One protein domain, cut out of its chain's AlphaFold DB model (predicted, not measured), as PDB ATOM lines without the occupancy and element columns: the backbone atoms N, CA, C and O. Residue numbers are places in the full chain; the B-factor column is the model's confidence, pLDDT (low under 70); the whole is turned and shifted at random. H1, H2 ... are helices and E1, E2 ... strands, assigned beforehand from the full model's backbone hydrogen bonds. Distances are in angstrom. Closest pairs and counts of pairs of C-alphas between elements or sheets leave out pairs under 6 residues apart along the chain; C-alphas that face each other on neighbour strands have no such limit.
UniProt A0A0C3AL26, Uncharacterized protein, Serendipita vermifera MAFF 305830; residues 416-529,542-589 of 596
ATOM      1  N   LEU A 416      20.524  11.688 -48.575       59.59
ATOM      2  CA  LEU A 416      20.267  10.855 -47.401       59.59
ATOM      3  C   LEU A 416      20.692  11.576 -46.116       59.59
ATOM      4  O   LEU A 416      21.864  11.901 -46.002       59.59
ATOM      5  N   GLU A 417      19.794  11.771 -45.142       61.00
ATOM      6  CA  GLU A 417      20.136  12.396 -43.846       61.00
ATOM      7  C   GLU A 417      20.465  11.389 -42.722       61.00
ATOM      8  O   GLU A 417      21.156  11.730 -41.761       61.00
ATOM      9  N   TYR A 418      20.033  10.132 -42.841       66.75
ATOM     10  CA  TYR A 418      20.306   9.069 -41.866       66.75
ATOM     11  C   TYR A 418      20.691   7.773 -42.580       66.75
ATOM     12  O   TYR A 418      19.936   7.292 -43.423       66.75
ATOM     13  N   LEU A 419      21.817   7.169 -42.197       68.06
ATOM     14  CA  LEU A 419      22.288   5.885 -42.716       68.06
ATOM     15  C   LEU A 419      22.590   4.940 -41.558       68.06
ATOM     16  O   LEU A 419      23.386   5.274 -40.690       68.06
ATOM     17  N   LYS A 420      22.026   3.733 -41.572       72.12
ATOM     18  CA  LYS A 420      22.443   2.648 -40.677       72.12
ATOM     19  C   LYS A 420      23.047   1.521 -41.508       72.12
ATOM     20  O   LYS A 420      22.444   1.118 -42.485       72.12
ATOM     21  N   CYS A 421      24.208   0.970 -41.193       64.81
ATOM     22  CA  CYS A 421      24.781  -0.121 -41.997       64.81
ATOM     23  C   CYS A 421      25.964  -0.790 -41.299       64.81
ATOM     24  O   CYS A 421      26.342  -0.425 -40.191       64.81
ATOM     25  N   TRP A 422      26.562  -1.800 -41.927       71.62
ATOM     26  CA  TRP A 422      27.871  -2.303 -41.493       71.62
ATOM     27  C   TRP A 422      29.009  -1.436 -42.027       71.62
ATOM     28  O   TRP A 422      28.880  -0.833 -43.093       71.62
ATOM     29  N   ALA A 423      30.151  -1.448 -41.331       75.69
ATOM     30  CA  ALA A 423      31.305  -0.618 -41.677       75.69
ATOM     31  C   ALA A 423      31.746  -0.769 -43.144       75.69
ATOM     32  O   ALA A 423      31.845   0.220 -43.863       75.69
ATOM     33  N   VAL A 424      31.870  -2.007 -43.635       69.31
ATOM     34  CA  VAL A 424      32.233  -2.309 -45.034       69.31
ATOM     35  C   VAL A 424      31.266  -1.707 -46.066       69.31
ATOM     36  O   VAL A 424      31.666  -1.375 -47.184       69.31
ATOM     37  N   HIS A 425      29.984  -1.557 -45.720       68.56
ATOM     38  CA  HIS A 425      28.983  -0.966 -46.607       68.56
ATOM     39  C   HIS A 425      29.023   0.558 -46.558       68.56
ATOM     40  O   HIS A 425      28.890   1.183 -47.605       68.56
ATOM     41  N   ALA A 426      29.261   1.147 -45.383       73.88
ATOM     42  CA  ALA A 426      29.501   2.580 -45.259       73.88
ATOM     43  C   ALA A 426      30.720   3.013 -46.089       73.88
ATOM     44  O   ALA A 426      30.604   3.950 -46.872       73.88
ATOM     45  N   THR A 427      31.834   2.271 -46.022       77.12
ATOM     46  CA  THR A 427      33.036   2.527 -46.837       77.12
ATOM     47  C   THR A 427      32.694   2.583 -48.325       77.12
ATOM     48  O   THR A 427      32.971   3.569 -49.002       77.12
ATOM     49  N   LYS A 428      32.006   1.553 -48.837       70.75
ATOM     50  CA  LYS A 428      31.564   1.520 -50.242       70.75
ATOM     51  C   LYS A 428      30.631   2.686 -50.567       70.75
ATOM     52  O   LYS A 428      30.765   3.293 -51.625       70.75
ATOM     53  N   ALA A 429      29.693   3.000 -49.675       68.38
ATOM     54  CA  ALA A 429      28.728   4.067 -49.892       68.38
ATOM     55  C   ALA A 429      29.395   5.449 -49.962       68.38
ATOM     56  O   ALA A 429      29.002   6.264 -50.792       68.38
ATOM     57  N   PHE A 430      30.418   5.707 -49.148       78.31
ATOM     58  CA  PHE A 430      31.149   6.974 -49.160       78.31
ATOM     59  C   PHE A 430      32.049   7.110 -50.383       78.31
ATOM     60  O   PHE A 430      31.968   8.132 -51.064       78.31
ATOM     61  N   SER A 431      32.800   6.061 -50.734       74.31
ATOM     62  CA  SER A 431      33.649   6.069 -51.931       74.31
ATOM     63  C   SER A 431      32.863   6.235 -53.226       74.31
ATOM     64  O   SER A 431      33.372   6.813 -54.184       74.31
ATOM     65  N   ILE A 432      31.637   5.707 -53.272       67.38
ATOM     66  CA  ILE A 432      30.822   5.746 -54.480       67.38
ATOM     67  C   ILE A 432      29.918   6.969 -54.470       67.38
ATOM     68  O   ILE A 432      29.944   7.701 -55.438       67.38
ATOM     69  N   PHE A 433      29.124   7.218 -53.429       66.62
ATOM     70  CA  PHE A 433      27.938   8.065 -53.577       66.62
ATOM     71  C   PHE A 433      28.031   9.492 -53.050       66.62
ATOM     72  O   PHE A 433      27.197  10.301 -53.455       66.62
ATOM     73  N   LYS A 434      29.019   9.818 -52.209       79.06
ATOM     74  CA  LYS A 434      29.216  11.172 -51.651       79.06
ATOM     75  C   LYS A 434      27.953  11.732 -50.959       79.06
ATOM     76  O   LYS A 434      27.315  12.649 -51.485       79.06
ATOM     77  N   PRO A 435      27.528  11.164 -49.816       74.19
ATOM     78  CA  PRO A 435      26.237  11.478 -49.210       74.19
ATOM     79  C   PRO A 435      26.255  12.821 -48.463       74.19
ATOM     80  O   PRO A 435      26.314  12.881 -47.237       74.19
ATOM     81  N   TRP A 436      26.170  13.906 -49.231       79.31
ATOM     82  CA  TRP A 436      26.316  15.286 -48.762       79.31
ATOM     83  C   TRP A 436      25.368  15.661 -47.617       79.31
ATOM     84  O   TRP A 436      25.761  16.374 -46.696       79.31
ATOM     85  N   SER A 437      24.125  15.180 -47.664       75.94
ATOM     86  CA  SER A 437      23.080  15.524 -46.687       75.94
ATOM     87  C   SER A 437      23.130  14.686 -45.407       75.94
ATOM     88  O   SER A 437      22.330  14.928 -44.506       75.94
ATOM     89  N   LEU A 438      24.054  13.727 -45.295       78.88
ATOM     90  CA  LEU A 438      24.079  12.774 -44.187       78.88
ATOM     91  C   LEU A 438      24.324  13.480 -42.859       78.88
ATOM     92  O   LEU A 438      25.360  14.104 -42.682       78.88
ATOM     93  N   ARG A 439      23.384  13.340 -41.918       79.00
ATOM     94  CA  ARG A 439      23.444  13.888 -40.556       79.00
ATOM     95  C   ARG A 439      23.792  12.842 -39.514       79.00
ATOM     96  O   ARG A 439      24.519  13.146 -38.570       79.00
ATOM     97  N   THR A 440      23.280  11.624 -39.680       77.88
ATOM     98  CA  THR A 440      23.466  10.532 -38.718       77.88
ATOM     99  C   THR A 440      23.938   9.257 -39.400       77.88
ATOM    100  O   THR A 440      23.331   8.814 -40.372       77.88
ATOM    101  N   LEU A 441      24.981   8.637 -38.851       83.25
ATOM    102  CA  LEU A 441      25.503   7.340 -39.285       83.25
ATOM    103  C   LEU A 441      25.445   6.327 -38.128       83.25
ATOM    104  O   LEU A 441      26.103   6.553 -37.121       83.25
ATOM    105  N   ASP A 442      24.705   5.222 -38.256       81.44
ATOM    106  CA  ASP A 442      24.620   4.123 -37.271       81.44
ATOM    107  C   ASP A 442      25.303   2.848 -37.783       81.44
ATOM    108  O   ASP A 442      24.815   2.166 -38.685       81.44
ATOM    109  N   ILE A 443      26.459   2.519 -37.206       80.38
ATOM    110  CA  ILE A 443      27.278   1.378 -37.608       80.38
ATOM    111  C   ILE A 443      26.975   0.159 -36.740       80.38
ATOM    112  O   ILE A 443      27.267   0.124 -35.540       80.38
ATOM    113  N   GLY A 444      26.430  -0.875 -37.385       66.25
ATOM    114  CA  GLY A 444      25.941  -2.083 -36.731       66.25
ATOM    115  C   GLY A 444      27.003  -3.111 -36.330       66.25
ATOM    116  O   GLY A 444      26.798  -3.829 -35.357       66.25
ATOM    117  N   SER A 445      28.130  -3.187 -37.044       65.88
ATOM    118  CA  SER A 445      29.193  -4.184 -36.829       65.88
ATOM    119  C   SER A 445      30.575  -3.610 -37.167       65.88
ATOM    120  O   SER A 445      30.692  -2.812 -38.101       65.88
ATOM    121  N   SER A 446      31.607  -4.008 -36.408       60.34
ATOM    122  CA  SER A 446      32.906  -3.317 -36.313       60.34
ATOM    123  C   SER A 446      34.090  -4.001 -37.012       60.34
ATOM    124  O   SER A 446      35.228  -3.600 -36.783       60.34
ATOM    125  N   TYR A 447      33.880  -5.031 -37.839       63.66
ATOM    126  CA  TYR A 447      34.992  -5.826 -38.395       63.66
ATOM    127  C   TYR A 447      35.918  -5.079 -39.384       63.66
ATOM    128  O   TYR A 447      36.875  -5.681 -39.859       63.66
ATOM    129  N   ASP A 448      35.686  -3.792 -39.672       74.88
ATOM    130  CA  ASP A 448      36.535  -2.989 -40.568       74.88
ATOM    131  C   ASP A 448      36.446  -1.469 -40.287       74.88
ATOM    132  O   ASP A 448      36.258  -0.645 -41.186       74.88
ATOM    133  N   MET A 449      36.483  -1.081 -39.006       82.81
ATOM    134  CA  MET A 449      36.337   0.330 -38.611       82.81
ATOM    135  C   MET A 449      37.486   1.214 -39.105       82.81
ATOM    136  O   MET A 449      37.242   2.368 -39.441       82.81
ATOM    137  N   ASP A 450      38.712   0.692 -39.188       85.44
ATOM    138  CA  ASP A 450      39.874   1.465 -39.643       85.44
ATOM    139  C   ASP A 450      39.719   1.893 -41.107       85.44
ATOM    140  O   ASP A 450      39.897   3.068 -41.430       85.44
ATOM    141  N   THR A 451      39.303   0.971 -41.981       86.12
ATOM    142  CA  THR A 451      39.039   1.276 -43.394       86.12
ATOM    143  C   THR A 451      37.872   2.247 -43.538       86.12
ATOM    144  O   THR A 451      37.943   3.175 -44.344       86.12
ATOM    145  N   LEU A 452      36.812   2.080 -42.739       87.56
ATOM    146  CA  LEU A 452      35.698   3.025 -42.715       87.56
ATOM    147  C   LEU A 452      36.156   4.429 -42.312       87.56
ATOM    148  O   LEU A 452      35.862   5.391 -43.014       87.56
ATOM    149  N   PHE A 453      36.865   4.560 -41.192       91.25
ATOM    150  CA  PHE A 453      37.326   5.851 -40.690       91.25
ATOM    151  C   PHE A 453      38.287   6.527 -41.662       91.25
ATOM    152  O   PHE A 453      38.163   7.729 -41.894       91.25
ATOM    153  N   GLN A 454      39.195   5.764 -42.271       89.75
ATOM    154  CA  GLN A 454      40.078   6.270 -43.315       89.75
ATOM    155  C   GLN A 454      39.276   6.793 -44.513       89.75
ATOM    156  O   GLN A 454      39.473   7.933 -44.927       89.75
ATOM    157  N   CYS A 455      38.306   6.015 -45.000       87.94
ATOM    158  CA  CYS A 455      37.422   6.419 -46.089       87.94
ATOM    159  C   CYS A 455      36.615   7.681 -45.741       87.94
ATOM    160  O   CYS A 455      36.542   8.616 -46.533       87.94
ATOM    161  N   MET A 456      36.057   7.765 -44.532       89.94
ATOM    162  CA  MET A 456      35.342   8.957 -44.070       89.94
ATOM    163  C   MET A 456      36.245  10.190 -44.007       89.94
ATOM    164  O   MET A 456      35.793  11.275 -44.353       89.94
ATOM    165  N   MET A 457      37.502  10.047 -43.577       89.06
ATOM    166  CA  MET A 457      38.463  11.155 -43.567       89.06
ATOM    167  C   MET A 457      38.836  11.601 -44.986       89.06
ATOM    168  O   MET A 457      38.885  12.801 -45.244       89.06
ATOM    169  N   GLU A 458      39.051  10.663 -45.911       89.06
ATOM    170  CA  GLU A 458      39.318  10.953 -47.330       89.06
ATOM    171  C   GLU A 458      38.137  11.661 -48.010       89.06
ATOM    172  O   GLU A 458      38.337  12.524 -48.863       89.06
ATOM    173  N   HIS A 459      36.912  11.341 -47.585       86.25
ATOM    174  CA  HIS A 459      35.663  11.906 -48.094       86.25
ATOM    175  C   HIS A 459      35.018  12.926 -47.142       86.25
ATOM    176  O   HIS A 459      33.816  13.172 -47.222       86.25
ATOM    177  N   ALA A 460      35.785  13.549 -46.241       87.06
ATOM    178  CA  ALA A 460      35.226  14.461 -45.238       87.06
ATOM    179  C   ALA A 460      34.505  15.671 -45.863       87.06
ATOM    180  O   ALA A 460      33.487  16.130 -45.343       87.06
ATOM    181  N   GLU A 461      34.988  16.158 -47.011       85.25
ATOM    182  CA  GLU A 461      34.338  17.235 -47.770       85.25
ATOM    183  C   GLU A 461      32.959  16.833 -48.306       85.25
ATOM    184  O   GLU A 461      32.083  17.687 -48.422       85.25
ATOM    185  N   ASP A 462      32.752  15.540 -48.576       84.19
ATOM    186  CA  ASP A 462      31.491  14.970 -49.055       84.19
ATOM    187  C   ASP A 462      30.499  14.674 -47.904       84.19
ATOM    188  O   ASP A 462      29.384  14.224 -48.162       84.19
ATOM    189  N   LEU A 463      30.878  14.930 -46.641       87.62
ATOM    190  CA  LEU A 463      30.078  14.682 -45.429       87.62
ATOM    191  C   LEU A 463      29.877  15.947 -44.557       87.62
ATOM    192  O   LEU A 463      30.035  15.895 -43.333       87.62
ATOM    193  N   PRO A 464      29.517  17.111 -45.128       86.62
ATOM    194  CA  PRO A 464      29.531  18.382 -44.401       86.62
ATOM    195  C   PRO A 464      28.454  18.504 -43.318       86.62
ATOM    196  O   PRO A 464      28.562  19.379 -42.456       86.62
ATOM    197  N   HIS A 465      27.410  17.675 -43.378       85.88
ATOM    198  CA  HIS A 465      26.273  17.709 -42.460       85.88
ATOM    199  C   HIS A 465      26.314  16.617 -41.386       85.88
ATOM    200  O   HIS A 465      25.428  16.602 -40.532       85.88
ATOM    201  N   LEU A 466      27.335  15.750 -41.380       89.38
ATOM    202  CA  LEU A 466      27.401  14.612 -40.465       89.38
ATOM    203  C   LEU A 466      27.685  15.094 -39.041       89.38
ATOM    204  O   LEU A 466      28.803  15.491 -38.725       89.38
ATOM    205  N   THR A 467      26.672  15.031 -38.176       89.50
ATOM    206  CA  THR A 467      26.734  15.508 -36.787       89.50
ATOM    207  C   THR A 467      26.649  14.393 -35.756       89.50
ATOM    208  O   THR A 467      27.094  14.606 -34.626       89.50
ATOM    209  N   THR A 468      26.103  13.224 -36.106       86.56
ATOM    210  CA  THR A 468      25.894  12.112 -35.171       86.56
ATOM    211  C   THR A 468      26.492  10.817 -35.703       86.56
ATOM    212  O   THR A 468      26.171  10.377 -36.805       86.56
ATOM    213  N   LEU A 469      27.326  10.171 -34.891       90.06
ATOM    214  CA  LEU A 469      27.846   8.831 -35.147       90.06
ATOM    215  C   LEU A 469      27.331   7.883 -34.061       90.06
ATOM    216  O   LEU A 469      27.522   8.138 -32.876       90.06
ATOM    217  N   VAL A 470      26.682   6.791 -34.447       85.56
ATOM    218  CA  VAL A 470      26.231   5.726 -33.547       85.56
ATOM    219  C   VAL A 470      27.098   4.500 -33.804       85.56
ATOM    220  O   VAL A 470      27.154   4.004 -34.925       85.56
ATOM    221  N   LEU A 471      27.793   4.009 -32.780       85.62
ATOM    222  CA  LEU A 471      28.605   2.797 -32.864       85.62
ATOM    223  C   LEU A 471      28.012   1.733 -31.944       85.62
ATOM    224  O   LEU A 471      28.054   1.847 -30.716       85.62
ATOM    225  N   ARG A 472      27.483   0.663 -32.543       75.12
ATOM    226  CA  ARG A 472      26.958  -0.486 -31.789       75.12
ATOM    227  C   ARG A 472      28.068  -1.274 -31.100       75.12
ATOM    228  O   ARG A 472      27.896  -1.753 -29.982       75.12
ATOM    229  N   TYR A 473      29.235  -1.310 -31.738       71.81
ATOM    230  CA  TYR A 473      30.457  -1.905 -31.216       71.81
ATOM    231  C   TYR A 473      31.625  -0.953 -31.492       71.81
ATOM    232  O   TYR A 473      32.115  -0.873 -32.615       71.81
ATOM    233  N   ALA A 474      32.060  -0.200 -30.481       61.91
ATOM    234  CA  ALA A 474      33.228   0.674 -30.583       61.91
ATOM    235  C   ALA A 474      34.462  -0.042 -30.018       61.91
ATOM    236  O   ALA A 474      34.711  -0.039 -28.817       61.91
ATOM    237  N   PHE A 475      35.200  -0.731 -30.885       62.22
ATOM    238  CA  PHE A 475      36.524  -1.274 -30.588       62.22
ATOM    239  C   PHE A 475      37.253  -1.519 -31.914       62.22
ATOM    240  O   PHE A 475      36.645  -2.131 -32.799       62.22
ATOM    241  N   PRO A 476      38.523  -1.104 -32.075       74.56
ATOM    242  CA  PRO A 476      39.431  -0.475 -31.092       74.56
ATOM    243  C   PRO A 476      39.155   1.019 -30.786       74.56
ATOM    244  O   PRO A 476      38.596   1.750 -31.609       74.56
ATOM    245  N   TRP A 477      39.545   1.500 -29.592       85.12
ATOM    246  CA  TRP A 477      39.241   2.873 -29.146       85.12
ATOM    247  C   TRP A 477      40.215   3.907 -29.679       85.12
ATOM    248  O   TRP A 477      39.781   5.002 -30.035       85.12
ATOM    249  N   LYS A 478      41.510   3.586 -29.760       85.88
ATOM    250  CA  LYS A 478      42.508   4.539 -30.251       85.88
ATOM    251  C   LYS A 478      42.185   5.019 -31.676       85.88
ATOM    252  O   LYS A 478      42.178   6.236 -31.868       85.88
ATOM    253  N   PRO A 479      41.831   4.149 -32.647       85.75
ATOM    254  CA  PRO A 479      41.400   4.603 -33.971       85.75
ATOM    255  C   PRO A 479      40.108   5.415 -33.939       85.75
ATOM    256  O   PRO A 479      40.019   6.424 -34.626       85.75
ATOM    257  N   THR A 480      39.145   5.048 -33.087       88.81
ATOM    258  CA  THR A 480      37.895   5.808 -32.919       88.81
ATOM    259  C   THR A 480      38.155   7.233 -32.421       88.81
ATOM    260  O   THR A 480      37.654   8.199 -32.992       88.81
ATOM    261  N   ILE A 481      38.966   7.384 -31.371       90.31
ATOM    262  CA  ILE A 481      39.321   8.682 -30.781       90.31
ATOM    263  C   ILE A 481      40.140   9.512 -31.778       90.31
ATOM    264  O   ILE A 481      39.870  10.698 -31.968       90.31
ATOM    265  N   TYR A 482      41.111   8.886 -32.448       89.50
ATOM    266  CA  TYR A 482      41.909   9.532 -33.486       89.50
ATOM    267  C   TYR A 482      41.037  10.016 -34.650       89.50
ATOM    268  O   TYR A 482      41.183  11.153 -35.092       89.50
ATOM    269  N   PHE A 483      40.100   9.192 -35.120       91.31
ATOM    270  CA  PHE A 483      39.153   9.557 -36.169       91.31
ATOM    271  C   PHE A 483      38.311  10.771 -35.771       91.31
ATOM    272  O   PHE A 483      38.324  11.765 -36.491       91.31
ATOM    273  N   LEU A 484      37.647  10.740 -34.609       91.38
ATOM    274  CA  LEU A 484      36.826  11.861 -34.131       91.38
ATOM    275  C   LEU A 484      37.636  13.160 -34.049       91.38
ATOM    276  O   LEU A 484      37.170  14.212 -34.478       91.38
ATOM    277  N   GLY A 485      38.871  13.060 -33.551       89.50
ATOM    278  CA  GLY A 485      39.796  14.179 -33.417       89.50
ATOM    279  C   GLY A 485      40.271  14.779 -34.740       89.50
ATOM    280  O   GLY A 485      40.577  15.964 -34.809       89.50
ATOM    281  N   ASN A 486      40.375  13.970 -35.795       88.69
ATOM    282  CA  ASN A 486      40.829  14.433 -37.104       88.69
ATOM    283  C   ASN A 486      39.673  14.855 -38.009       88.69
ATOM    284  O   ASN A 486      39.795  15.852 -38.714       88.69
ATOM    285  N   PHE A 487      38.548  14.144 -37.960       88.75
ATOM    286  CA  PHE A 487      37.350  14.468 -38.732       88.75
ATOM    287  C   PHE A 487      36.771  15.837 -38.332       88.75
ATOM    288  O   PHE A 487      36.246  16.568 -39.169       88.75
ATOM    289  N   ASN A 488      36.943  16.233 -37.067       88.38
ATOM    290  CA  ASN A 488      36.462  17.506 -36.532       88.38
ATOM    291  C   ASN A 488      37.426  18.698 -36.696       88.38
ATOM    292  O   ASN A 488      37.096  19.788 -36.239       88.38
ATOM    293  N   LYS A 489      38.560  18.550 -37.397       84.12
ATOM    294  CA  LYS A 489      39.550  19.627 -37.637       84.12
ATOM    295  C   LYS A 489      39.021  20.868 -38.376       84.12
ATOM    296  O   LYS A 489      39.749  21.839 -38.539       84.12
ATOM    297  N   SER A 490      37.790  20.862 -38.880       65.38
ATOM    298  CA  SER A 490      37.229  21.988 -39.638       65.38
ATOM    299  C   SER A 490      36.594  23.030 -38.703       65.38
ATOM    300  O   SER A 490      35.842  22.657 -37.812       65.38
ATOM    301  N   ASP A 491      36.895  24.325 -38.911       55.84
ATOM    302  CA  ASP A 491      36.593  25.514 -38.071       55.84
ATOM    303  C   ASP A 491      35.213  25.550 -37.361       55.84
ATOM    304  O   ASP A 491      34.317  26.332 -37.699       55.84
ATOM    305  N   GLY A 492      35.032  24.706 -36.341       55.06
ATOM    306  CA  GLY A 492      33.956  24.690 -35.345       55.06
ATOM    307  C   GLY A 492      32.527  24.423 -35.838       55.06
ATOM    308  O   GLY A 492      31.676  24.061 -35.029       55.06
ATOM    309  N   ARG A 493      32.226  24.592 -37.132       57.97
ATOM    310  CA  ARG A 493      30.851  24.552 -37.675       57.97
ATOM    311  C   ARG A 493      30.477  23.253 -38.390       57.97
ATOM    312  O   ARG A 493      29.325  23.121 -38.796       57.97
ATOM    313  N   ARG A 494      31.417  22.324 -38.582       71.00
ATOM    314  CA  ARG A 494      31.211  21.052 -39.296       71.00
ATOM    315  C   ARG A 494      31.844  19.896 -38.518       71.00
ATOM    316  O   ARG A 494      32.754  20.115 -37.722       71.00
ATOM    317  N   GLY A 495      31.324  18.687 -38.718       85.81
ATOM    318  CA  GLY A 495      31.820  17.465 -38.083       85.81
ATOM    319  C   GLY A 495      30.914  16.901 -36.986       85.81
ATOM    320  O   GLY A 495      29.852  17.435 -36.658       85.81
ATOM    321  N   ILE A 496      31.365  15.796 -36.399       90.75
ATOM    322  CA  ILE A 496      30.602  14.986 -35.454       90.75
ATOM    323  C   ILE A 496      30.498  15.729 -34.120       90.75
ATOM    324  O   ILE A 496      31.492  16.045 -33.469       90.75
ATOM    325  N   THR A 497      29.271  16.011 -33.703       88.88
ATOM    326  CA  THR A 497      28.936  16.657 -32.425       88.88
ATOM    327  C   THR A 497      28.501  15.669 -31.356       88.88
ATOM    328  O   THR A 497      28.640  15.961 -30.171       88.88
ATOM    329  N   THR A 498      27.993  14.510 -31.780       89.25
ATOM    330  CA  THR A 498      27.414  13.495 -30.905       89.25
ATOM    331  C   THR A 498      27.939  12.115 -31.283       89.25
ATOM    332  O   THR A 498      27.821  11.696 -32.436       89.25
ATOM    333  N   LEU A 499      28.480  11.391 -30.304       90.69
ATOM    334  CA  LEU A 499      28.789   9.968 -30.406       90.69
ATOM    335  C   LEU A 499      27.821   9.183 -29.518       90.69
ATOM    336  O   LEU A 499      27.810   9.372 -28.302       90.69
ATOM    337  N   ARG A 500      27.041   8.278 -30.108       87.75
ATOM    338  CA  ARG A 500      26.187   7.336 -29.376       87.75
ATOM    339  C   ARG A 500      26.817   5.953 -29.368       87.75
ATOM    340  O   ARG A 500      27.254   5.456 -30.403       87.75
ATOM    341  N   LEU A 501      26.839   5.323 -28.207       84.19
ATOM    342  CA  LEU A 501      27.387   3.990 -27.992       84.19
ATOM    343  C   LEU A 501      26.293   3.117 -27.390       84.19
ATOM    344  O   LEU A 501      25.609   3.573 -26.485       84.19
ATOM    345  N   LEU A 502      26.134   1.870 -27.844       73.44
ATOM    346  CA  LEU A 502      25.175   0.935 -27.223       73.44
ATOM    347  C   LEU A 502      25.619   0.432 -25.845       73.44
ATOM    348  O   LEU A 502      24.821  -0.120 -25.096       73.44
ATOM    349  N   ASN A 503      26.897   0.604 -25.527       74.69
ATOM    350  CA  ASN A 503      27.479   0.184 -24.267       74.69
ATOM    351  C   ASN A 503      28.173   1.363 -23.590       74.69
ATOM    352  O   ASN A 503      28.544   2.357 -24.212       74.69
ATOM    353  N   THR A 504      28.365   1.213 -22.289       75.12
ATOM    354  CA  THR A 504      28.875   2.233 -21.375       75.12
ATOM    355  C   THR A 504      30.421   2.164 -21.306       75.12
ATOM    356  O   THR A 504      30.959   1.198 -20.747       75.12
ATOM    357  N   PRO A 505      31.182   3.109 -21.907       76.50
ATOM    358  CA  PRO A 505      32.651   3.062 -21.925       76.50
ATOM    359  C   PRO A 505      33.271   3.476 -20.581       76.50
ATOM    360  O   PRO A 505      32.653   4.157 -19.758       76.50
ATOM    361  N   HIS A 506      34.533   3.098 -20.363       76.19
ATOM    362  CA  HIS A 506      35.288   3.511 -19.180       76.19
ATOM    363  C   HIS A 506      35.460   5.049 -19.126       76.19
ATOM    364  O   HIS A 506      35.731   5.660 -20.164       76.19
ATOM    365  N   PRO A 507      35.405   5.699 -17.942       75.06
ATOM    366  CA  PRO A 507      35.513   7.158 -17.827       75.06
ATOM    367  C   PRO A 507      36.750   7.766 -18.503       75.06
ATOM    368  O   PRO A 507      36.656   8.826 -19.110       75.06
ATOM    369  N   VAL A 508      37.904   7.090 -18.457       78.62
ATOM    370  CA  VAL A 508      39.127   7.550 -19.152       78.62
ATOM    371  C   VAL A 508      38.899   7.682 -20.662       78.62
ATOM    372  O   VAL A 508      39.289   8.685 -21.246       78.62
ATOM    373  N   ILE A 509      38.209   6.719 -21.274       82.69
ATOM    374  CA  ILE A 509      37.887   6.739 -22.707       82.69
ATOM    375  C   ILE A 509      36.867   7.838 -23.003       82.69
ATOM    376  O   ILE A 509      37.014   8.549 -23.988       82.69
ATOM    377  N   MET A 510      35.873   8.045 -22.134       82.75
ATOM    378  CA  MET A 510      34.924   9.154 -22.293       82.75
ATOM    379  C   MET A 510      35.602  10.521 -22.313       82.75
ATOM    380  O   MET A 510      35.220  11.380 -23.107       82.75
ATOM    381  N   ARG A 511      36.610  10.730 -21.455       82.25
ATOM    382  CA  ARG A 511      37.379  11.982 -21.431       82.25
ATOM    383  C   ARG A 511      38.124  12.198 -22.750       82.25
ATOM    384  O   ARG A 511      38.067  13.301 -23.287       82.25
ATOM    385  N   GLU A 512      38.748  11.151 -23.285       87.94
ATOM    386  CA  GLU A 512      39.451  11.192 -24.575       87.94
ATOM    387  C   GLU A 512      38.484  11.409 -25.751       87.94
ATOM    388  O   GLU A 512      38.742  12.249 -26.606       87.94
ATOM    389  N   ILE A 513      37.330  10.729 -25.771       89.50
ATOM    390  CA  ILE A 513      36.281  10.927 -26.787       89.50
ATOM    391  C   ILE A 513      35.777  12.368 -26.760       89.50
ATOM    392  O   ILE A 513      35.657  12.994 -27.807       89.50
ATOM    393  N   ARG A 514      35.501  12.920 -25.575       87.19
ATOM    394  CA  ARG A 514      35.053  14.310 -25.457       87.19
ATOM    395  C   ARG A 514      36.121  15.285 -25.950       87.19
ATOM    396  O   ARG A 514      35.792  16.240 -26.652       87.19
ATOM    397  N   ALA A 515      37.380  15.070 -25.574       86.81
ATOM    398  CA  ALA A 515      38.481  15.902 -26.040       86.81
ATOM    399  C   ALA A 515      38.637  15.816 -27.570       86.81
ATOM    400  O   ALA A 515      38.806  16.843 -28.218       86.81
ATOM    401  N   ALA A 516      38.465  14.626 -28.151       89.31
ATOM    402  CA  ALA A 516      38.443  14.419 -29.595       89.31
ATOM    403  C   ALA A 516      37.250  15.103 -30.284       89.31
ATOM    404  O   ALA A 516      37.425  15.739 -31.320       89.31
ATOM    405  N   LEU A 517      36.045  15.049 -29.708       88.69
ATOM    406  CA  LEU A 517      34.871  15.755 -30.239       88.69
ATOM    407  C   LEU A 517      35.065  17.281 -30.219       88.69
ATOM    408  O   LEU A 517      34.633  17.961 -31.150       88.69
ATOM    409  N   ASN A 518      35.762  17.803 -29.206       85.19
ATOM    410  CA  ASN A 518      36.113  19.219 -29.049       85.19
ATOM    411  C   ASN A 518      37.471  19.594 -29.659       85.19
ATOM    412  O   ASN A 518      38.018  20.653 -29.343       85.19
ATOM    413  N   SER A 519      38.019  18.742 -30.523       77.56
ATOM    414  CA  SER A 519      39.218  19.058 -31.283       77.56
ATOM    415  C   SER A 519      38.964  20.299 -32.140       77.56
ATOM    416  O   SER A 519      38.048  20.335 -32.959       77.56
ATOM    417  N   GLY A 520      39.709  21.372 -31.873       74.62
ATOM    418  CA  GLY A 520      39.656  22.587 -32.682       74.62
ATOM    419  C   GLY A 520      40.300  22.369 -34.053       74.62
ATOM    420  O   GLY A 520      40.530  21.241 -34.485       74.62
ATOM    421  N   SER A 521      40.682  23.459 -34.718       76.44
ATOM    422  CA  SER A 521      41.335  23.404 -36.034       76.44
ATOM    423  C   SER A 521      42.670  22.642 -36.048       76.44
ATOM    424  O   SER A 521      43.089  22.122 -37.080       76.44
ATOM    425  N   GLU A 522      43.322  22.510 -34.893       76.88
ATOM    426  CA  GLU A 522      44.564  21.744 -34.721       76.88
ATOM    427  C   GLU A 522      44.332  20.219 -34.662       76.88
ATOM    428  O   GLU A 522      45.259  19.425 -34.849       76.88
ATOM    429  N   GLY A 523      43.083  19.788 -34.466       79.56
ATOM    430  CA  GLY A 523      42.713  18.395 -34.250       79.56
ATOM    431  C   GLY A 523      42.997  17.908 -32.834       79.56
ATOM    432  O   GLY A 523      43.208  18.692 -31.911       79.56
ATOM    433  N   TYR A 524      42.967  16.588 -32.649       85.06
ATOM    434  CA  TYR A 524      43.289  15.958 -31.373       85.06
ATOM    435  C   TYR A 524      44.242  14.786 -31.554       85.06
ATOM    436  O   TYR A 524      44.013  13.883 -32.360       85.06
ATOM    437  N   VAL A 525      45.319  14.809 -30.772       81.88
ATOM    438  CA  VAL A 525      46.277  13.714 -30.668       81.88
ATOM    439  C   VAL A 525      45.991  12.991 -29.364       81.88
ATOM    440  O   VAL A 525      46.175  13.544 -28.283       81.88
ATOM    441  N   THR A 526      45.529  11.751 -29.473       80.00
ATOM    442  CA  THR A 526      45.306  10.904 -28.306       80.00
ATOM    443  C   THR A 526      46.599  10.205 -27.897       80.00
ATOM    444  O   THR A 526      47.298   9.615 -28.726       80.00
ATOM    445  N   TYR A 527      46.907  10.254 -26.602       78.00
ATOM    446  CA  TYR A 527      47.933   9.412 -25.979       78.00
ATOM    447  C   TYR A 527      47.333   8.118 -25.418       78.00
ATOM    448  O   TYR A 527      48.051   7.281 -24.863       78.00
ATOM    449  N   TYR A 528      46.016   7.934 -25.567       79.69
ATOM    450  CA  TYR A 528      45.357   6.701 -25.197       79.69
ATOM    451  C   TYR A 528      45.945   5.550 -26.010       79.69
ATOM    452  O   TYR A 528      45.987   5.557 -27.243       79.69
ATOM    453  N   THR A 529      46.420   4.547 -25.287       72.44
ATOM    454  CA  THR A 529      46.918   3.311 -25.873       72.44
ATOM    455  C   THR A 529      45.928   2.226 -25.488       72.44
ATOM    456  O   THR A 529      45.671   2.030 -24.297       72.44
ATOM    457  N   ARG A 542      37.833  -9.394 -20.410       58.72
ATOM    458  CA  ARG A 542      37.116  -9.012 -21.637       58.72
ATOM    459  C   ARG A 542      36.688  -7.550 -21.629       58.72
ATOM    460  O   ARG A 542      36.808  -6.917 -22.670       58.72
ATOM    461  N   CYS A 543      36.205  -7.012 -20.512       61.81
ATOM    462  CA  CYS A 543      35.744  -5.621 -20.427       61.81
ATOM    463  C   CYS A 543      36.912  -4.629 -20.382       61.81
ATOM    464  O   CYS A 543      36.876  -3.631 -21.092       61.81
ATOM    465  N   LEU A 544      37.990  -4.962 -19.665       56.72
ATOM    466  CA  LEU A 544      39.225  -4.168 -19.649       56.72
ATOM    467  C   LEU A 544      39.884  -4.093 -21.032       56.72
ATOM    468  O   LEU A 544      40.212  -3.002 -21.487       56.72
ATOM    469  N   ARG A 545      40.002  -5.229 -21.735       58.47
ATOM    470  CA  ARG A 545      40.547  -5.277 -23.104       58.47
ATOM    471  C   ARG A 545      39.708  -4.484 -24.103       58.47
ATOM    472  O   ARG A 545      40.248  -3.947 -25.055       58.47
ATOM    473  N   SER A 546      38.395  -4.429 -23.900       61.97
ATOM    474  CA  SER A 546      37.467  -3.741 -24.803       61.97
ATOM    475  C   SER A 546      37.112  -2.327 -24.356       61.97
ATOM    476  O   SER A 546      36.264  -1.715 -24.989       61.97
ATOM    477  N   GLY A 547      37.728  -1.801 -23.288       61.34
ATOM    478  CA  GLY A 547      37.485  -0.452 -22.764       61.34
ATOM    479  C   GLY A 547      36.065  -0.189 -22.237       61.34
ATOM    480  O   GLY A 547      35.709   0.957 -21.959       61.34
ATOM    481  N   TRP A 548      35.245  -1.226 -22.071       72.38
ATOM    482  CA  TRP A 548      33.899  -1.109 -21.508       72.38
ATOM    483  C   TRP A 548      33.944  -1.116 -19.977       72.38
ATOM    484  O   TRP A 548      34.800  -1.769 -19.371       72.38
ATOM    485  N   ALA A 549      33.006  -0.418 -19.335       64.81
ATOM    486  CA  ALA A 549      32.845  -0.500 -17.887       64.81
ATOM    487  C   ALA A 549      32.459  -1.937 -17.477       64.81
ATOM    488  O   ALA A 549      31.590  -2.558 -18.088       64.81
ATOM    489  N   CYS A 550      33.127  -2.480 -16.455       62.38
ATOM    490  CA  CYS A 550      32.824  -3.796 -15.896       62.38
ATOM    491  C   CYS A 550      32.338  -3.649 -14.462       62.38
ATOM    492  O   CYS A 550      33.007  -3.004 -13.656       62.38
ATOM    493  N   PHE A 551      31.221  -4.296 -14.140       58.41
ATOM    494  CA  PHE A 551      30.565  -4.146 -12.841       58.41
ATOM    495  C   PHE A 551      30.992  -5.210 -11.813       58.41
ATOM    496  O   PHE A 551      30.837  -5.003 -10.616       58.41
ATOM    497  N   SER A 552      31.585  -6.331 -12.251       55.47
ATOM    498  CA  SER A 552      32.141  -7.366 -11.363       55.47
ATOM    499  C   SER A 552      33.314  -8.114 -12.008       55.47
ATOM    500  O   SER A 552      33.252  -8.471 -13.188       55.47
ATOM    501  N   ALA A 553      34.370  -8.392 -11.233       53.97
ATOM    502  CA  ALA A 553      35.502  -9.216 -11.667       53.97
ATOM    503  C   ALA A 553      35.113 -10.689 -11.914       53.97
ATOM    504  O   ALA A 553      35.783 -11.366 -12.686       53.97
ATOM    505  N   GLN A 554      34.025 -11.167 -11.293       49.09
ATOM    506  CA  GLN A 554      33.617 -12.576 -11.330       49.09
ATOM    507  C   GLN A 554      32.664 -12.922 -12.488       49.09
ATOM    508  O   GLN A 554      32.710 -14.047 -12.972       49.09
ATOM    509  N   TRP A 555      31.832 -11.981 -12.959       49.66
ATOM    510  CA  TRP A 555      30.717 -12.302 -13.877       49.66
ATOM    511  C   TRP A 555      30.781 -11.620 -15.245       49.66
ATOM    512  O   TRP A 555      30.039 -11.994 -16.145       49.66
ATOM    513  N   CYS A 556      31.684 -10.651 -15.436       55.91
ATOM    514  CA  CYS A 556      31.870  -9.951 -16.712       55.91
ATOM    515  C   CYS A 556      30.567  -9.479 -17.389       55.91
ATOM    516  O   CYS A 556      30.432  -9.531 -18.613       55.91
ATOM    517  N   THR A 557      29.586  -9.047 -16.603       54.03
ATOM    518  CA  THR A 557      28.294  -8.605 -17.120       54.03
ATOM    519  C   THR A 557      28.455  -7.233 -17.767       54.03
ATOM    520  O   THR A 557      28.830  -6.261 -17.109       54.03
ATOM    521  N   ARG A 558      28.211  -7.168 -19.080       56.62
ATOM    522  CA  ARG A 558      28.067  -5.916 -19.830       56.62
ATOM    523  C   ARG A 558      26.616  -5.465 -19.708       56.62
ATOM    524  O   ARG A 558      25.723  -6.298 -19.822       56.62
ATOM    525  N   LYS A 559      26.390  -4.174 -19.477       57.59
ATOM    526  CA  LYS A 559      25.048  -3.594 -19.530       57.59
ATOM    527  C   LYS A 559      24.875  -2.886 -20.866       57.59
ATOM    528  O   LYS A 559      25.678  -2.013 -21.196       57.59
ATOM    529  N   GLU A 560      23.813  -3.234 -21.582       60.62
ATOM    530  CA  GLU A 560      23.396  -2.596 -22.838       60.62
ATOM    531  C   GLU A 560      22.636  -1.286 -22.573       60.62
ATOM    532  O   GLU A 560      21.584  -1.019 -23.143       60.62
ATOM    533  N   THR A 561      23.135  -0.463 -21.648       63.75
ATOM    534  CA  THR A 561      22.656   0.915 -21.533       63.75
ATOM    535  C   THR A 561      23.438   1.779 -22.496       63.75
ATOM    536  O   THR A 561      24.647   1.982 -22.322       63.75
ATOM    537  N   GLY A 562      22.728   2.285 -23.503       68.25
ATOM    538  CA  GLY A 562      23.268   3.259 -24.430       68.25
ATOM    539  C   GLY A 562      23.758   4.516 -23.706       68.25
ATOM    540  O   GLY A 562      23.201   4.918 -22.682       68.25
ATOM    541  N   VAL A 563      24.825   5.118 -24.226       77.50
ATOM    542  CA  VAL A 563      25.363   6.403 -23.764       77.50
ATOM    543  C   VAL A 563      25.499   7.334 -24.961       77.50
ATOM    544  O   VAL A 563      26.061   6.954 -25.991       77.50
ATOM    545  N   SER A 564      25.019   8.569 -24.815       81.81
ATOM    546  CA  SER A 564      25.205   9.645 -25.792       81.81
ATOM    547  C   SER A 564      26.192  10.673 -25.242       81.81
ATOM    548  O   SER A 564      25.934  11.276 -24.205       81.81
ATOM    549  N   ILE A 565      27.318  10.871 -25.932       84.38
ATOM    550  CA  ILE A 565      28.376  11.825 -25.570       84.38
ATOM    551  C   ILE A 565      28.332  12.982 -26.567       84.38
ATOM    552  O   ILE A 565      28.428  12.754 -27.775       84.38
ATOM    553  N   THR A 566      28.210  14.216 -26.079       84.69
ATOM    554  CA  THR A 566      28.116  15.421 -26.915       84.69
ATOM    555  C   THR A 566      29.335  16.333 -26.728       84.69
ATOM    556  O   THR A 566      30.087  16.200 -25.760       84.69
ATOM    557  N   LYS A 567      29.551  17.286 -27.647       78.81
ATOM    558  CA  LYS A 567      30.584  18.335 -27.489       78.81
ATOM    559  C   LYS A 567      30.398  19.139 -26.192       78.81
ATOM    560  O   LYS A 567      31.385  19.458 -25.524       78.81
ATOM    561  N   ASP A 568      29.146  19.380 -25.806       74.94
ATOM    562  CA  ASP A 568      28.769  20.225 -24.667       74.94
ATOM    563  C   ASP A 568      28.744  19.491 -23.316       74.94
ATOM    564  O   ASP A 568      28.614  20.132 -22.271       74.94
ATOM    565  N   THR A 569      28.918  18.165 -23.306       69.31
ATOM    566  CA  THR A 569      28.942  17.341 -22.086       69.31
ATOM    567  C   THR A 569      29.913  17.933 -21.052       69.31
ATOM    568  O   THR A 569      31.094  18.068 -21.338       69.31
ATOM    569  N   HIS A 570      29.475  18.300 -19.842       69.38
ATOM    570  CA  HIS A 570      30.324  19.013 -18.867       69.38
ATOM    571  C   HIS A 570      31.289  18.067 -18.114       69.38
ATOM    572  O   HIS A 570      30.964  16.905 -17.874       69.38
ATOM    573  N   TRP A 571      32.464  18.545 -17.654       62.75
ATOM    574  CA  TRP A 571      33.420  17.697 -16.896       62.75
ATOM    575  C   TRP A 571      32.796  17.147 -15.609       62.75
ATOM    576  O   TRP A 571      33.003  15.990 -15.260       62.75
ATOM    577  N   GLN A 572      31.955  17.961 -14.971       59.97
ATOM    578  CA  GLN A 572      31.172  17.566 -13.803       59.97
ATOM    579  C   GLN A 572      30.180  16.436 -14.115       59.97
ATOM    580  O   GLN A 572      29.940  15.613 -13.243       59.97
ATOM    581  N   GLY A 573      29.660  16.346 -15.346       61.97
ATOM    582  CA  GLY A 573      28.816  15.234 -15.795       61.97
ATOM    583  C   GLY A 573      29.603  13.929 -15.942       61.97
ATOM    584  O   GLY A 573      29.144  12.880 -15.503       61.97
ATOM    585  N   ILE A 574      30.838  13.993 -16.458       61.78
ATOM    586  CA  ILE A 574      31.737  12.827 -16.554       61.78
ATOM    587  C   ILE A 574      32.209  12.368 -15.164       61.78
ATOM    588  O   ILE A 574      32.289  11.166 -14.902       61.78
ATOM    589  N   ASP A 575      32.509  13.301 -14.262       63.75
ATOM    590  CA  ASP A 575      32.923  12.981 -12.892       63.75
ATOM    591  C   ASP A 575      31.747  12.462 -12.050       63.75
ATOM    592  O   ASP A 575      31.913  11.492 -11.305       63.75
ATOM    593  N   TRP A 576      30.545  13.024 -12.231       69.88
ATOM    594  CA  TRP A 576      29.299  12.480 -11.687       69.88
ATOM    595  C   TRP A 576      29.059  11.058 -12.192       69.88
ATOM    596  O   TRP A 576      28.858  10.156 -11.385       69.88
ATOM    597  N   TYR A 577      29.192  10.823 -13.498       63.19
ATOM    598  CA  TYR A 577      29.080   9.498 -14.101       63.19
ATOM    599  C   TYR A 577      30.121   8.513 -13.545       63.19
ATOM    600  O   TYR A 577      29.790   7.374 -13.219       63.19
ATOM    601  N   SER A 578      31.372   8.945 -13.346       60.00
ATOM    602  CA  SER A 578      32.400   8.115 -12.707       60.00
ATOM    603  C   SER A 578      32.063   7.790 -11.248       60.00
ATOM    604  O   SER A 578      32.400   6.702 -10.779       60.00
ATOM    605  N   GLY A 579      31.446   8.721 -10.514       59.44
ATOM    606  CA  GLY A 579      30.961   8.499  -9.151       59.44
ATOM    607  C   GLY A 579      29.758   7.557  -9.110       59.44
ATOM    608  O   GLY A 579      29.701   6.656  -8.279       59.44
ATOM    609  N   MET A 580      28.845   7.708 -10.063       61.25
ATOM    610  CA  MET A 580      27.652   6.893 -10.223       61.25
ATOM    611  C   MET A 580      28.006   5.449 -10.607       61.25
ATOM    612  O   MET A 580      27.516   4.530  -9.964       61.25
ATOM    613  N   LEU A 581      28.950   5.225 -11.532       60.19
ATOM    614  CA  LEU A 581      29.487   3.887 -11.819       60.19
ATOM    615  C   LEU A 581      30.071   3.216 -10.566       60.19
ATOM    616  O   LEU A 581      29.852   2.026 -10.349       60.19
ATOM    617  N   ARG A 582      30.774   3.969  -9.706       57.44
ATOM    618  CA  ARG A 582      31.290   3.447  -8.425       57.44
ATOM    619  C   ARG A 582      30.166   3.104  -7.447       57.44
ATOM    620  O   ARG A 582      30.217   2.047  -6.830       57.44
ATOM    621  N   TYR A 583      29.165   3.971  -7.314       52.31
ATOM    622  CA  TYR A 583      27.989   3.745  -6.465       52.31
ATOM    623  C   TYR A 583      27.167   2.533  -6.931       52.31
ATOM    624  O   TYR A 583      26.680   1.737  -6.132       52.31
ATOM    625  N   TRP A 584      27.067   2.348  -8.239       61.91
ATOM    626  CA  TRP A 584      26.358   1.250  -8.879       61.91
ATOM    627  C   TRP A 584      27.052  -0.099  -8.745       61.91
ATOM    628  O   TRP A 584      26.379  -1.091  -8.468       61.91
ATOM    629  N   CYS A 585      28.385  -0.135  -8.838       51.38
ATOM    630  CA  CYS A 585      29.166  -1.326  -8.493       51.38
ATOM    631  C   CYS A 585      28.928  -1.792  -7.044       51.38
ATOM    632  O   CYS A 585      29.176  -2.953  -6.736       51.38
ATOM    633  N   LEU A 586      28.458  -0.903  -6.161       45.66
ATOM    634  CA  LEU A 586      28.198  -1.206  -4.754       45.66
ATOM    635  C   LEU A 586      26.733  -1.569  -4.458       45.66
ATOM    636  O   LEU A 586      26.494  -2.240  -3.460       45.66
ATOM    637  N   THR A 587      25.761  -1.133  -5.272       44.84
ATOM    638  CA  THR A 587      24.329  -1.161  -4.890       44.84
ATOM    639  C   THR A 587      23.401  -1.984  -5.788       44.84
ATOM    640  O   THR A 587      22.339  -2.383  -5.321       44.84
ATOM    641  N   GLY A 588      23.768  -2.293  -7.037       45.62
ATOM    642  CA  GLY A 588      23.024  -3.259  -7.866       45.62
ATOM    643  C   GLY A 588      21.635  -2.842  -8.397       45.62
ATOM    644  O   GLY A 588      20.927  -3.708  -8.901       45.62
ATOM    645  N   VAL A 589      21.227  -1.567  -8.317       41.38
ATOM    646  CA  VAL A 589      19.903  -1.062  -8.771       41.38
ATOM    647  C   VAL A 589      20.029  -0.255 -10.075       41.38
ATOM    648  O   VAL A 589      20.906   0.605 -10.153       41.38
TER     649      VAL A 589
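What this domain is: This is residues 416 to 529 and 542 to 589 of the 596 residues of an uncharacterized protein of Serendipita vermifera MAFF 305830 (UniProt A0A0C3AL26). A small five-strand sheet has four helices, H1, H2, H3 and H4, side by side in an arched row over one of its faces, with H1 and H4 at the row's two ends packing on the sheet; the other face is bare. H6, the longest helix, lies beyond the edge strand E5 and makes one end of the long axis. The 162 printed residues hold six named helices and five named strands, E1 H1 E2 H2 E3 H3 E4 H4 H5 E5 H6 along the chain. The sheet, in the order E1 E2 E3 E4 E5, is mixed: E1 to E4 are parallel, E5 antiparallel to E4. The class is mixed, helices and strands; the whole is compact, with a radius of gyration of the C-alphas of 15.9 A, yet elongated, spanning 49 by 29 by 27 A.

Where its parts are: E1, residues 418 to 421, begins at C-alpha 418 (20.306, 9.069, -41.866) and is 10.2 A long. H1, residues 423 to 433, is 15.1 A. E2 is residues 440 to 443, H2 449 to 458, 14.1 A, and E3 468 to 471. H3, residues 477 to 487, is 15.2 A; E4 is residues 498 to 501. H4, residues 507 to 517, is 15.1 A. H5 is residues 542 to 545 and E5 563 to 566. H6, residues 571 to 587, is 24.1 A and ends at C-alpha 587 (24.329, -1.161, -4.890).

How they stand to each other: N 419 and O 440 of E1 and E2 are 2.9 A apart, N 470 and O 441 of E2 and E3 2.7 A, N 469 and O 498 of E3 and E4 2.9 A, and N 499 and O 565 of E4 and E5 2.9 A, each within hydrogen-bond range. E1, H1, E2, then E2, H2, E3, then E3, H3, E4 are strand-helix-strand units, two parallel neighbour strands with a helix between, each with a right-handed crossover. H1 is on the sheet, over E1, at a height over the sheet of 9.8 A. H4 is on the sheet too; its closest C-alphas to E5 are those of Arg 514 and Ile 565, 7.1 A apart. H2, H3, H5 and H6 are not on it. H1 and H2 touch, closest at the C-alphas of Thr 427 and Leu 452, 4.9 A, at a shallow tilt of 20 degrees, the same way. H2 and H3 touch at Met 457 and Phe 487, C-alphas 6.0 A apart, at a shallow tilt of 10 degrees, the same way. H3 and H4 touch at Gly 485 and Ala 516, C-alphas 4.1 A apart, at a shallow tilt of 20 degrees, the same way. H6 touches H4 with residues 574 to 578 alone, the closest C-alphas being those of Pro 507 and Ser 578, 6.1 A apart, at a shallow tilt of 26 degrees, opposite ways. H5 touches no helix. In H1, H2, H3, H4 and H6 every O i to N i+4 pair is within hydrogen-bond range; H5 is too short for one.

The domain as a whole: The two C-alphas farthest apart, those of Ile 432 and Thr 587, are 50.5 A apart. Residues 530 to 541 are not printed; C-alphas 529 and 542 are 16.3 A apart across this cut. The link from H5 to E5 is long, 17 residues. The mean pLDDT of the printed part is 74.1, and 61 residues are under 70, among them residues 549 to 562 and 569 to 589.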